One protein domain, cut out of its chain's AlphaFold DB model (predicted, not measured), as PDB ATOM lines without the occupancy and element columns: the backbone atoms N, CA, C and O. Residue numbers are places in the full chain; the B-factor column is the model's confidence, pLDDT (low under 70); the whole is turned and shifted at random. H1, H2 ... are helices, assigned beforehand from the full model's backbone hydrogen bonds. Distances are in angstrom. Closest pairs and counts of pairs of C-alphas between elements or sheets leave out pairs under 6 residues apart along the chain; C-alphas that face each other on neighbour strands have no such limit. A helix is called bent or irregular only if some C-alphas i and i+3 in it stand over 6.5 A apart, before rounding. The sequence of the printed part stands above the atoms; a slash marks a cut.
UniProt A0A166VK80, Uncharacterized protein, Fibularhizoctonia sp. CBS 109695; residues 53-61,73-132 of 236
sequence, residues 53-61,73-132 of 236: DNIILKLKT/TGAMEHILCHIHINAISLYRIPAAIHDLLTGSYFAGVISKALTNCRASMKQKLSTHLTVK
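AT A GLANCE: This is residues 53 to 61 and 73 to 132 of the 236 residues of an uncharacterized protein of Fibularhizoctonia sp. CBS 109695 (UniProt A0A166VK80). One long helix, H4, runs most of the length of the model; the short helices H1 and H2 pack on it at a slant between residues 107 and 117, and residues 122 to 132 stick out as an arm. The small helix H3 stands near the beginning of H4, nearly square to it. The printed part has 69 residues with four named helices, H1, H2, H3 and H4 in that order, and no named strand; the class is all helix. The whole is loose, with a radius of gyration of the C-alphas of 14.3 A and spans of 48 by 21 by 16 A, the arm adding to the length.

IN THESE COORDINATES: H1 is residues 53 to 61, 12.1 A long, from C-alpha 53 at (582.489, 539.132, 426.426). H2 is residues 75 to 85, 15.4 A. H3 is residues 95 to 100, 10.1 A. H4 is residues 104 to 131, 40.4 A, from C-alpha 104 at (594.138, 555.125, 434.497) to C-alpha 131 at (591.832, 516.010, 444.385). H3 is irregular, with C-alphas 96 and 99 7.8 A apart, and H1 only just, with C-alphas 54 and 57 6.53 A apart.

HOW THE PARTS SIT: H1 touches H4 at residues 110 to 117 of H4 alone, closest at the C-alphas of Lys 60 and Cys 117, 6.1 A, at a steep tilt of 48 degrees, the same way. H2 touches H4 at residues 107 to 114 of H4 alone, closest at the C-alphas of Met 76 and Ser 111, 6.6 A, at a steep tilt of 53 degrees, opposite ways. H3 and H4 are close but not clearly touching, about perpendicular at 87 degrees; their closest C-alphas, of Leu 100 and Phe 106, are 7.3 A apart. H1 and H3 are apart. In H2 and H4 every O i to N i+4 pair is within hydrogen-bond range; H1 has 1 of 5, with 4 of 6 O i to N i+3 pairs, and H3 has 0 of 2, with 2 of 3.

THE WHOLE: The C-alphas of Ala 96 and Lys 132, the two farthest apart, are 48.7 A apart. Residues 62 to 72 are not printed, and C-alphas 61 and 73 are 17.3 A apart across the cut. H2 to H3 is a short link, H3 to H4 a tight one. The mean pLDDT of the printed part is 91.3, and no printed residue is under 70.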
ATOM      1  N   ASP A  53     582.446 540.109 427.512       86.06
ATOM      2  CA  ASP A  53     582.489 539.132 426.426       86.06
ATOM      3  C   ASP A  53     583.698 539.357 425.514       86.06
ATOM      4  O   ASP A  53     584.386 538.405 425.141       86.06
ATOM      5  N   ASN A  54     584.018 540.619 425.215       87.56
ATOM      6  CA  ASN A  54     585.083 540.937 424.271       87.56
ATOM      7  C   ASN A  54     586.456 541.047 424.929       87.56
ATOM      8  O   ASN A  54     587.441 540.687 424.290       87.56
ATOM      9  N   ILE A  55     586.554 541.527 426.175       90.44
ATOM     10  CA  ILE A  55     587.845 541.734 426.844       90.44
ATOM     11  C   ILE A  55     588.072 540.689 427.935       90.44
ATOM     12  O   ILE A  55     589.022 539.915 427.834       90.44
ATOM     13  N   ILE A  56     587.217 540.618 428.960       88.94
ATOM     14  CA  ILE A  56     587.503 539.818 430.168       88.94
ATOM     15  C   ILE A  56     587.657 538.326 429.849       88.94
ATOM     16  O   ILE A  56     588.568 537.680 430.371       88.94
ATOM     17  N   LEU A  57     586.812 537.769 428.976       86.31
ATOM     18  CA  LEU A  57     586.943 536.372 428.555       86.31
ATOM     19  C   LEU A  57     588.294 536.111 427.867       86.31
ATOM     20  O   LEU A  57     588.945 535.099 428.137       86.31
ATOM     21  N   LYS A  58     588.751 537.060 427.042       89.50
ATOM     22  CA  LYS A  58     590.038 536.971 426.344       89.50
ATOM     23  C   LYS A  58     591.231 537.120 427.289       89.50
ATOM     24  O   LYS A  58     592.250 536.469 427.071       89.50
ATOM     25  N   LEU A  59     591.108 537.878 428.383       90.44
ATOM     26  CA  LEU A  59     592.169 537.974 429.397       90.44
ATOM     27  C   LEU A  59     592.536 536.596 429.962       90.44
ATOM     28  O   LEU A  59     593.713 536.281 430.114       90.44
ATOM     29  N   LYS A  60     591.539 535.737 430.212       87.44
ATOM     30  CA  LYS A  60     591.796 534.354 430.644       87.44
ATOM     31  C   LYS A  60     592.563 533.572 429.585       87.44
ATOM     32  O   LYS A  60     593.512 532.877 429.922       87.44
ATOM     33  N   THR A  61     592.196 533.709 428.310       88.31
ATOM     34  CA  THR A  61     592.916 533.028 427.222       88.31
ATOM     35  C   THR A  61     594.349 533.510 427.054       88.31
ATOM     36  O   THR A  61     595.213 532.693 426.752       88.31
ATOM     37  N   THR A  73     604.238 540.209 436.407       91.06
ATOM     38  CA  THR A  73     605.148 541.343 436.187       91.06
ATOM     39  C   THR A  73     605.156 541.747 434.717       91.06
ATOM     40  O   THR A  73     605.528 540.937 433.879       91.06
ATOM     41  N   GLY A  74     604.750 542.968 434.362       86.25
ATOM     42  CA  GLY A  74     604.713 543.406 432.955       86.25
ATOM     43  C   GLY A  74     603.517 542.878 432.145       86.25
ATOM     44  O   GLY A  74     603.298 543.292 431.006       86.25
ATOM     45  N   ALA A  75     602.725 541.958 432.712       88.00
ATOM     46  CA  ALA A  75     601.575 541.364 432.032       88.00
ATOM     47  C   ALA A  75     600.476 542.405 431.770       88.00
ATOM     48  O   ALA A  75     599.803 542.359 430.745       88.00
ATOM     49  N   MET A  76     600.308 543.358 432.690       91.00
ATOM     50  CA  MET A  76     599.311 544.418 432.579       91.00
ATOM     51  C   MET A  76     599.606 545.340 431.394       91.00
ATOM     52  O   MET A  76     598.736 545.594 430.567       91.00
ATOM     53  N   GLU A  77     600.846 545.808 431.304       90.19
ATOM     54  CA  GLU A  77     601.331 546.726 430.281       90.19
ATOM     55  C   GLU A  77     601.236 546.084 428.896       90.19
ATOM     56  O   GLU A  77     600.705 546.689 427.964       90.19
ATOM     57  N   HIS A  78     601.666 544.823 428.777       89.62
ATOM     58  CA  HIS A  78     601.566 544.076 427.527       89.62
ATOM     59  C   HIS A  78     600.101 543.899 427.095       89.62
ATOM     60  O   HIS A  78     599.762 544.130 425.935       89.62
ATOM     61  N   ILE A  79     599.210 543.555 428.026       91.56
ATOM     62  CA  ILE A  79     597.787 543.371 427.730       91.56
ATOM     63  C   ILE A  79     597.124 544.687 427.323       91.56
ATOM     64  O   ILE A  79     596.374 544.699 426.350       91.56
ATOM     65  N   LEU A  80     597.397 545.792 428.020       92.75
ATOM     66  CA  LEU A  80     596.868 547.104 427.640       92.75
ATOM     67  C   LEU A  80     597.349 547.518 426.252       92.75
ATOM     68  O   LEU A  80     596.536 547.947 425.436       92.75
ATOM     69  N   CYS A  81     598.640 547.335 425.968       91.44
ATOM     70  CA  CYS A  81     599.213 547.606 424.655       91.44
ATOM     71  C   CYS A  81     598.514 546.774 423.567       91.44
ATOM     72  O   CYS A  81     598.042 547.314 422.567       91.44
ATOM     73  N   HIS A  82     598.337 545.472 423.803       91.62
ATOM     74  CA  HIS A  82     597.646 544.584 422.874       91.62
ATOM     75  C   HIS A  82     596.171 544.970 422.665       91.62
ATOM     76  O   HIS A  82     595.679 544.924 421.535       91.62
ATOM     77  N   ILE A  83     595.459 545.354 423.732       92.50
ATOM     78  CA  ILE A  83     594.074 545.839 423.651       92.50
ATOM     79  C   ILE A  83     594.002 547.117 422.825       92.50
ATOM     80  O   ILE A  83     593.130 547.223 421.967       92.50
ATOM     81  N   HIS A  84     594.913 548.058 423.057       91.00
ATOM     82  CA  HIS A  84     594.944 549.329 422.348       91.00
ATOM     83  C   HIS A  84     595.196 549.132 420.846       91.00
ATOM     84  O   HIS A  84     594.422 549.622 420.028       91.00
ATOM     85  N   ILE A  85     596.203 548.329 420.482       90.94
ATOM     86  CA  ILE A  85     596.542 548.035 419.079       90.94
ATOM     87  C   ILE A  85     595.391 547.313 418.359       90.94
ATOM     88  O   ILE A  85     595.130 547.570 417.186       90.94
ATOM     89  N   ASN A  86     594.671 546.425 419.053       90.50
ATOM     90  CA  ASN A  86     593.629 545.581 418.457       90.50
ATOM     91  C   ASN A  86     592.201 545.997 418.848       90.50
ATOM     92  O   ASN A  86     591.273 545.176 418.789       90.50
ATOM     93  N   ALA A  87     592.012 547.254 419.263       88.75
ATOM     94  CA  ALA A  87     590.767 547.742 419.855       88.75
ATOM     95  C   ALA A  87     589.550 547.487 418.950       88.75
ATOM     96  O   ALA A  87     588.514 547.019 419.421       88.75
ATOM     97  N   ILE A  88     589.694 547.721 417.644       86.56
ATOM     98  CA  ILE A  88     588.621 547.551 416.654       86.56
ATOM     99  C   ILE A  88     588.491 546.089 416.221       86.56
ATOM    100  O   ILE A  88     587.418 545.498 416.334       86.56
ATOM    101  N   SER A  89     589.583 545.508 415.722       88.06
ATOM    102  CA  SER A  89     589.586 544.219 415.023       88.06
ATOM    103  C   SER A  89     589.224 543.048 415.936       88.06
ATOM    104  O   SER A  89     588.439 542.180 415.552       88.06
ATOM    105  N   LEU A  90     589.772 543.026 417.154       87.38
ATOM    106  CA  LEU A  90     589.673 541.873 418.045       87.38
ATOM    107  C   LEU A  90     588.718 542.097 419.217       87.38
ATOM    108  O   LEU A  90     588.022 541.159 419.622       87.38
ATOM    109  N   TYR A  91     588.722 543.307 419.776       89.31
ATOM    110  CA  TYR A  91     587.968 543.647 420.985       89.31
ATOM    111  C   TYR A  91     586.663 544.391 420.702       89.31
ATOM    112  O   TYR A  91     585.847 544.523 421.612       89.31
ATOM    113  N   ARG A  92     586.438 544.836 419.455       89.88
ATOM    114  CA  ARG A  92     585.215 545.533 419.026       89.88
ATOM    115  C   ARG A  92     584.854 546.710 419.945       89.88
ATOM    116  O   ARG A  92     583.688 546.927 420.264       89.88
ATOM    117  N   ILE A  93     585.869 547.442 420.403       90.50
ATOM    118  CA  ILE A  93     585.712 548.591 421.297       90.50
ATOM    119  C   ILE A  93     585.169 549.775 420.482       90.50
ATOM    120  O   ILE A  93     585.738 550.080 419.429       90.50
ATOM    121  N   PRO A  94     584.120 550.477 420.950       90.06
ATOM    122  CA  PRO A  94     583.593 551.657 420.271       90.06
ATOM    123  C   PRO A  94     584.659 552.736 420.043       90.06
ATOM    124  O   PRO A  94     585.390 553.093 420.966       90.06
ATOM    125  N   ALA A  95     584.707 553.305 418.835       88.69
ATOM    126  CA  ALA A  95     585.690 554.331 418.458       88.69
ATOM    127  C   ALA A  95     585.663 555.570 419.367       88.69
ATOM    128  O   ALA A  95     586.700 556.168 419.633       88.69
ATOM    129  N   ALA A  96     584.487 555.913 419.900       88.06
ATOM    130  CA  ALA A  96     584.299 557.072 420.769       88.06
ATOM    131  C   ALA A  96     585.196 557.067 422.022       88.06
ATOM    132  O   ALA A  96     585.494 558.138 422.542       88.06
ATOM    133  N   ILE A  97     585.634 555.892 422.494       91.00
ATOM    134  CA  ILE A  97     586.383 555.742 423.753       91.00
ATOM    135  C   ILE A  97     587.847 555.322 423.560       91.00
ATOM    136  O   ILE A  97     588.522 555.038 424.546       91.00
ATOM    137  N   HIS A  98     588.353 555.259 422.322       89.44
ATOM    138  CA  HIS A  98     589.716 554.775 422.043       89.44
ATOM    139  C   HIS A  98     590.802 555.613 422.715       89.44
ATOM    140  O   HIS A  98     591.725 555.046 423.301       89.44
ATOM    141  N   ASP A  99     590.642 556.936 422.703       87.12
ATOM    142  CA  ASP A  99     591.584 557.878 423.321       87.12
ATOM    143  C   ASP A  99     591.699 557.674 424.841       87.12
ATOM    144  O   ASP A  99     592.727 557.975 425.439       87.12
ATOM    145  N   LEU A 100     590.659 557.117 425.472       89.56
ATOM    146  CA  LEU A 100     590.608 556.896 426.917       89.56
ATOM    147  C   LEU A 100     591.123 555.514 427.347       89.56
ATOM    148  O   LEU A 100     591.219 555.242 428.545       89.56
ATOM    149  N   LEU A 101     591.476 554.630 426.405       88.19
ATOM    150  CA  LEU A 101     591.987 553.286 426.721       88.19
ATOM    151  C   LEU A 101     593.372 553.311 427.381       88.19
ATOM    152  O   LEU A 101     593.729 552.374 428.091       88.19
ATOM    153  N   THR A 102     594.143 554.377 427.175       86.88
ATOM    154  CA  THR A 102     595.427 554.611 427.858       86.88
ATOM    155  C   THR A 102     595.243 555.218 429.253       86.88
ATOM    156  O   THR A 102     596.196 555.301 430.025       86.88
ATOM    157  N   GLY A 103     594.016 555.622 429.596       89.00
ATOM    158  CA  GLY A 103     593.682 556.250 430.864       89.00
ATOM    159  C   GLY A 103     593.741 555.294 432.058       89.00
ATOM    160  O   GLY A 103     593.473 554.091 431.965       89.00
ATOM    161  N   SER A 104     594.026 555.862 433.231       90.69
ATOM    162  CA  SER A 104     594.138 555.125 434.497       90.69
ATOM    163  C   SER A 104     592.843 554.415 434.901       90.69
ATOM    164  O   SER A 104     592.896 553.351 435.517       90.69
ATOM    165  N   TYR A 105     591.679 554.956 434.524       91.06
ATOM    166  CA  TYR A 105     590.387 554.345 434.828       91.06
ATOM    167  C   TYR A 105     590.204 553.001 434.110       91.06
ATOM    168  O   TYR A 105     589.925 551.987 434.754       91.06
ATOM    169  N   PHE A 106     590.442 552.960 432.794       92.81
ATOM    170  CA  PHE A 106     590.378 551.720 432.019       92.81
ATOM    171  C   PHE A 106     591.441 550.718 432.491       92.81
ATOM    172  O   PHE A 106     591.126 549.553 432.752       92.81
ATOM    173  N   ALA A 107     592.675 551.184 432.713       93.69
ATOM    174  CA  ALA A 107     593.741 550.366 433.285       93.69
ATOM    175  C   ALA A 107     593.348 549.766 434.650       93.69
ATOM    176  O   ALA A 107     593.556 548.578 434.893       93.69
ATOM    177  N   GLY A 108     592.705 550.533 435.530       94.25
ATOM    178  CA  GLY A 108     592.215 550.039 436.817       94.25
ATOM    179  C   GLY A 108     591.218 548.883 436.669       94.25
ATOM    180  O   GLY A 108     591.319 547.873 437.372       94.25
ATOM    181  N   VAL A 109     590.295 548.985 435.708       93.44
ATOM    182  CA  VAL A 109     589.310 547.931 435.416       93.44
ATOM    183  C   VAL A 109     589.983 546.659 434.904       93.44
ATOM    184  O   VAL A 109     589.707 545.571 435.418       93.44
ATOM    185  N   ILE A 110     590.893 546.781 433.935       94.62
ATOM    186  CA  ILE A 110     591.617 545.631 433.378       94.62
ATOM    187  C   ILE A 110     592.518 544.981 434.438       94.62
ATOM    188  O   ILE A 110     592.530 543.756 434.561       94.62
ATOM    189  N   SER A 111     593.184 545.773 435.282       93.94
ATOM    190  CA  SER A 111     594.027 545.281 436.381       93.94
ATOM    191  C   SER A 111     593.224 544.474 437.406       93.94
ATOM    192  O   SER A 111     593.614 543.366 437.804       93.94
ATOM    193  N   LYS A 112     592.040 544.974 437.784       94.31
ATOM    194  CA  LYS A 112     591.110 544.247 438.656       94.31
ATOM    195  C   LYS A 112     590.641 542.945 438.004       94.31
ATOM    196  O   LYS A 112     590.659 541.896 438.649       94.31
ATOM    197  N   ALA A 113     590.274 542.983 436.721       93.88
ATOM    198  CA  ALA A 113     589.852 541.798 435.980       93.88
ATOM    199  C   ALA A 113     590.967 540.738 435.893       93.88
ATOM    200  O   ALA A 113     590.707 539.560 436.146       93.88
ATOM    201  N   LEU A 114     592.212 541.138 435.621       94.00
ATOM    202  CA  LEU A 114     593.371 540.240 435.598       94.00
ATOM    203  C   LEU A 114     593.671 539.632 436.963       94.00
ATOM    204  O   LEU A 114     593.982 538.445 437.065       94.00
ATOM    205  N   THR A 115     593.561 540.425 438.025       94.50
ATOM    206  CA  THR A 115     593.722 539.932 439.396       94.50
ATOM    207  C   THR A 115     592.675 538.871 439.721       94.50
ATOM    208  O   THR A 115     593.031 537.799 440.210       94.50
ATOM    209  N   ASN A 116     591.416 539.099 439.342       94.25
ATOM    210  CA  ASN A 116     590.345 538.118 439.507       94.25
ATOM    211  C   ASN A 116     590.573 536.854 438.665       94.25
ATOM    212  O   ASN A 116     590.350 535.747 439.152       94.25
ATOM    213  N   CYS A 117     591.048 536.989 437.421       93.56
ATOM    214  CA  CYS A 117     591.366 535.838 436.572       93.56
ATOM    215  C   CYS A 117     592.456 534.972 437.207       93.56
ATOM    216  O   CYS A 117     592.265 533.771 437.377       93.56
ATOM    217  N   ARG A 118     593.558 535.586 437.643       95.19
ATOM    218  CA  ARG A 118     594.661 534.892 438.319       95.19
ATOM    219  C   ARG A 118     594.239 534.256 439.639       95.19
ATOM    220  O   ARG A 118     594.663 533.144 439.939       95.19
ATOM    221  N   ALA A 119     593.394 534.926 440.422       95.06
ATOM    222  CA  ALA A 119     592.835 534.354 441.645       95.06
ATOM    223  C   ALA A 119     591.986 533.110 441.341       95.06
ATOM    224  O   ALA A 119     592.190 532.068 441.960       95.06
ATOM    225  N   SER A 120     591.110 533.190 440.334       94.69
ATOM    226  CA  SER A 120     590.285 532.065 439.880       94.69
ATOM    227  C   SER A 120     591.132 530.891 439.379       94.69
ATOM    228  O   SER A 120     590.886 529.754 439.770       94.69
ATOM    229  N   MET A 121     592.167 531.146 438.573       95.25
ATOM    230  CA  MET A 121     593.083 530.098 438.105       95.25
ATOM    231  C   MET A 121     593.832 529.447 439.270       95.25
ATOM    232  O   MET A 121     593.908 528.225 439.338       95.25
ATOM    233  N   LYS A 122     594.323 530.241 440.230       95.69
ATOM    234  CA  LYS A 122     594.998 529.722 441.428       95.69
ATOM    235  C   LYS A 122     594.068 528.844 442.271       95.69
ATOM    236  O   LYS A 122     594.482 527.789 442.734       95.69
ATOM    237  N   GLN A 123     592.808 529.245 442.437       95.62
ATOM    238  CA  GLN A 123     591.801 528.449 443.143       95.62
ATOM    239  C   GLN A 123     591.548 527.101 442.450       95.62
ATOM    240  O   GLN A 123     591.449 526.071 443.120       95.62
ATOM    241  N   LYS A 124     591.494 527.085 441.112       95.50
ATOM    242  CA  LYS A 124     591.380 525.846 440.328       95.50
ATOM    243  C   LYS A 124     592.604 524.950 440.508       95.50
ATOM    244  O   LYS A 124     592.440 523.769 440.789       95.50
ATOM    245  N   LEU A 125     593.817 525.509 440.440       95.81
ATOM    246  CA  LEU A 125     595.055 524.767 440.718       95.81
ATOM    247  C   LEU A 125     595.044 524.152 442.123       95.81
ATOM    248  O   LEU A 125     595.340 522.972 442.269       95.81
ATOM    249  N   SER A 126     594.637 524.921 443.135       95.25
ATOM    250  CA  SER A 126     594.488 524.440 444.512       95.25
ATOM    251  C   SER A 126     593.525 523.261 444.608       95.25
ATOM    252  O   SER A 126     593.878 522.208 445.134       95.25
ATOM    253  N   THR A 127     592.345 523.398 444.000       95.50
ATOM    254  CA  THR A 127     591.330 522.339 443.976       95.50
ATOM    255  C   THR A 127     591.882 521.068 443.329       95.50
ATOM    256  O   THR A 127     591.785 519.985 443.909       95.50
ATOM    257  N   HIS A 128     592.506 521.195 442.155       95.00
ATOM    258  CA  HIS A 128     593.088 520.077 441.414       95.00
ATOM    259  C   HIS A 128     594.255 519.403 442.138       95.00
ATOM    260  O   HIS A 128     594.390 518.179 442.048       95.00
ATOM    261  N   LEU A 129     595.047 520.163 442.893       93.56
ATOM    262  CA  LEU A 129     596.106 519.623 443.734       93.56
ATOM    263  C   LEU A 129     595.519 518.749 444.850       93.56
ATOM    264  O   LEU A 129     595.958 517.613 445.030       93.56
ATOM    265  N   THR A 130     594.479 519.229 445.542       92.62
ATOM    266  CA  THR A 130     593.797 518.478 446.609       92.62
ATOM    267  C   THR A 130     593.176 517.179 446.094       92.62
ATOM    268  O   THR A 130     593.345 516.129 446.714       92.62
ATOM    269  N   VAL A 131     592.487 517.210 444.946       92.31
ATOM    270  CA  VAL A 131     591.832 516.010 444.385       92.31
ATOM    271  C   VAL A 131     592.762 515.126 443.543       92.31
ATOM    272  O   VAL A 131     592.321 514.085 443.032       92.31
ATOM    273  N   LYS A 132     594.033 515.529 443.404       92.38
ATOM    274  CA  LYS A 132     595.068 514.883 442.586       92.38
ATOM    275  C   LYS A 132     594.602 514.641 441.146       92.38
ATOM    276  O   LYS A 132     594.579 513.506 440.673       92.38
TER     277      LYS A 132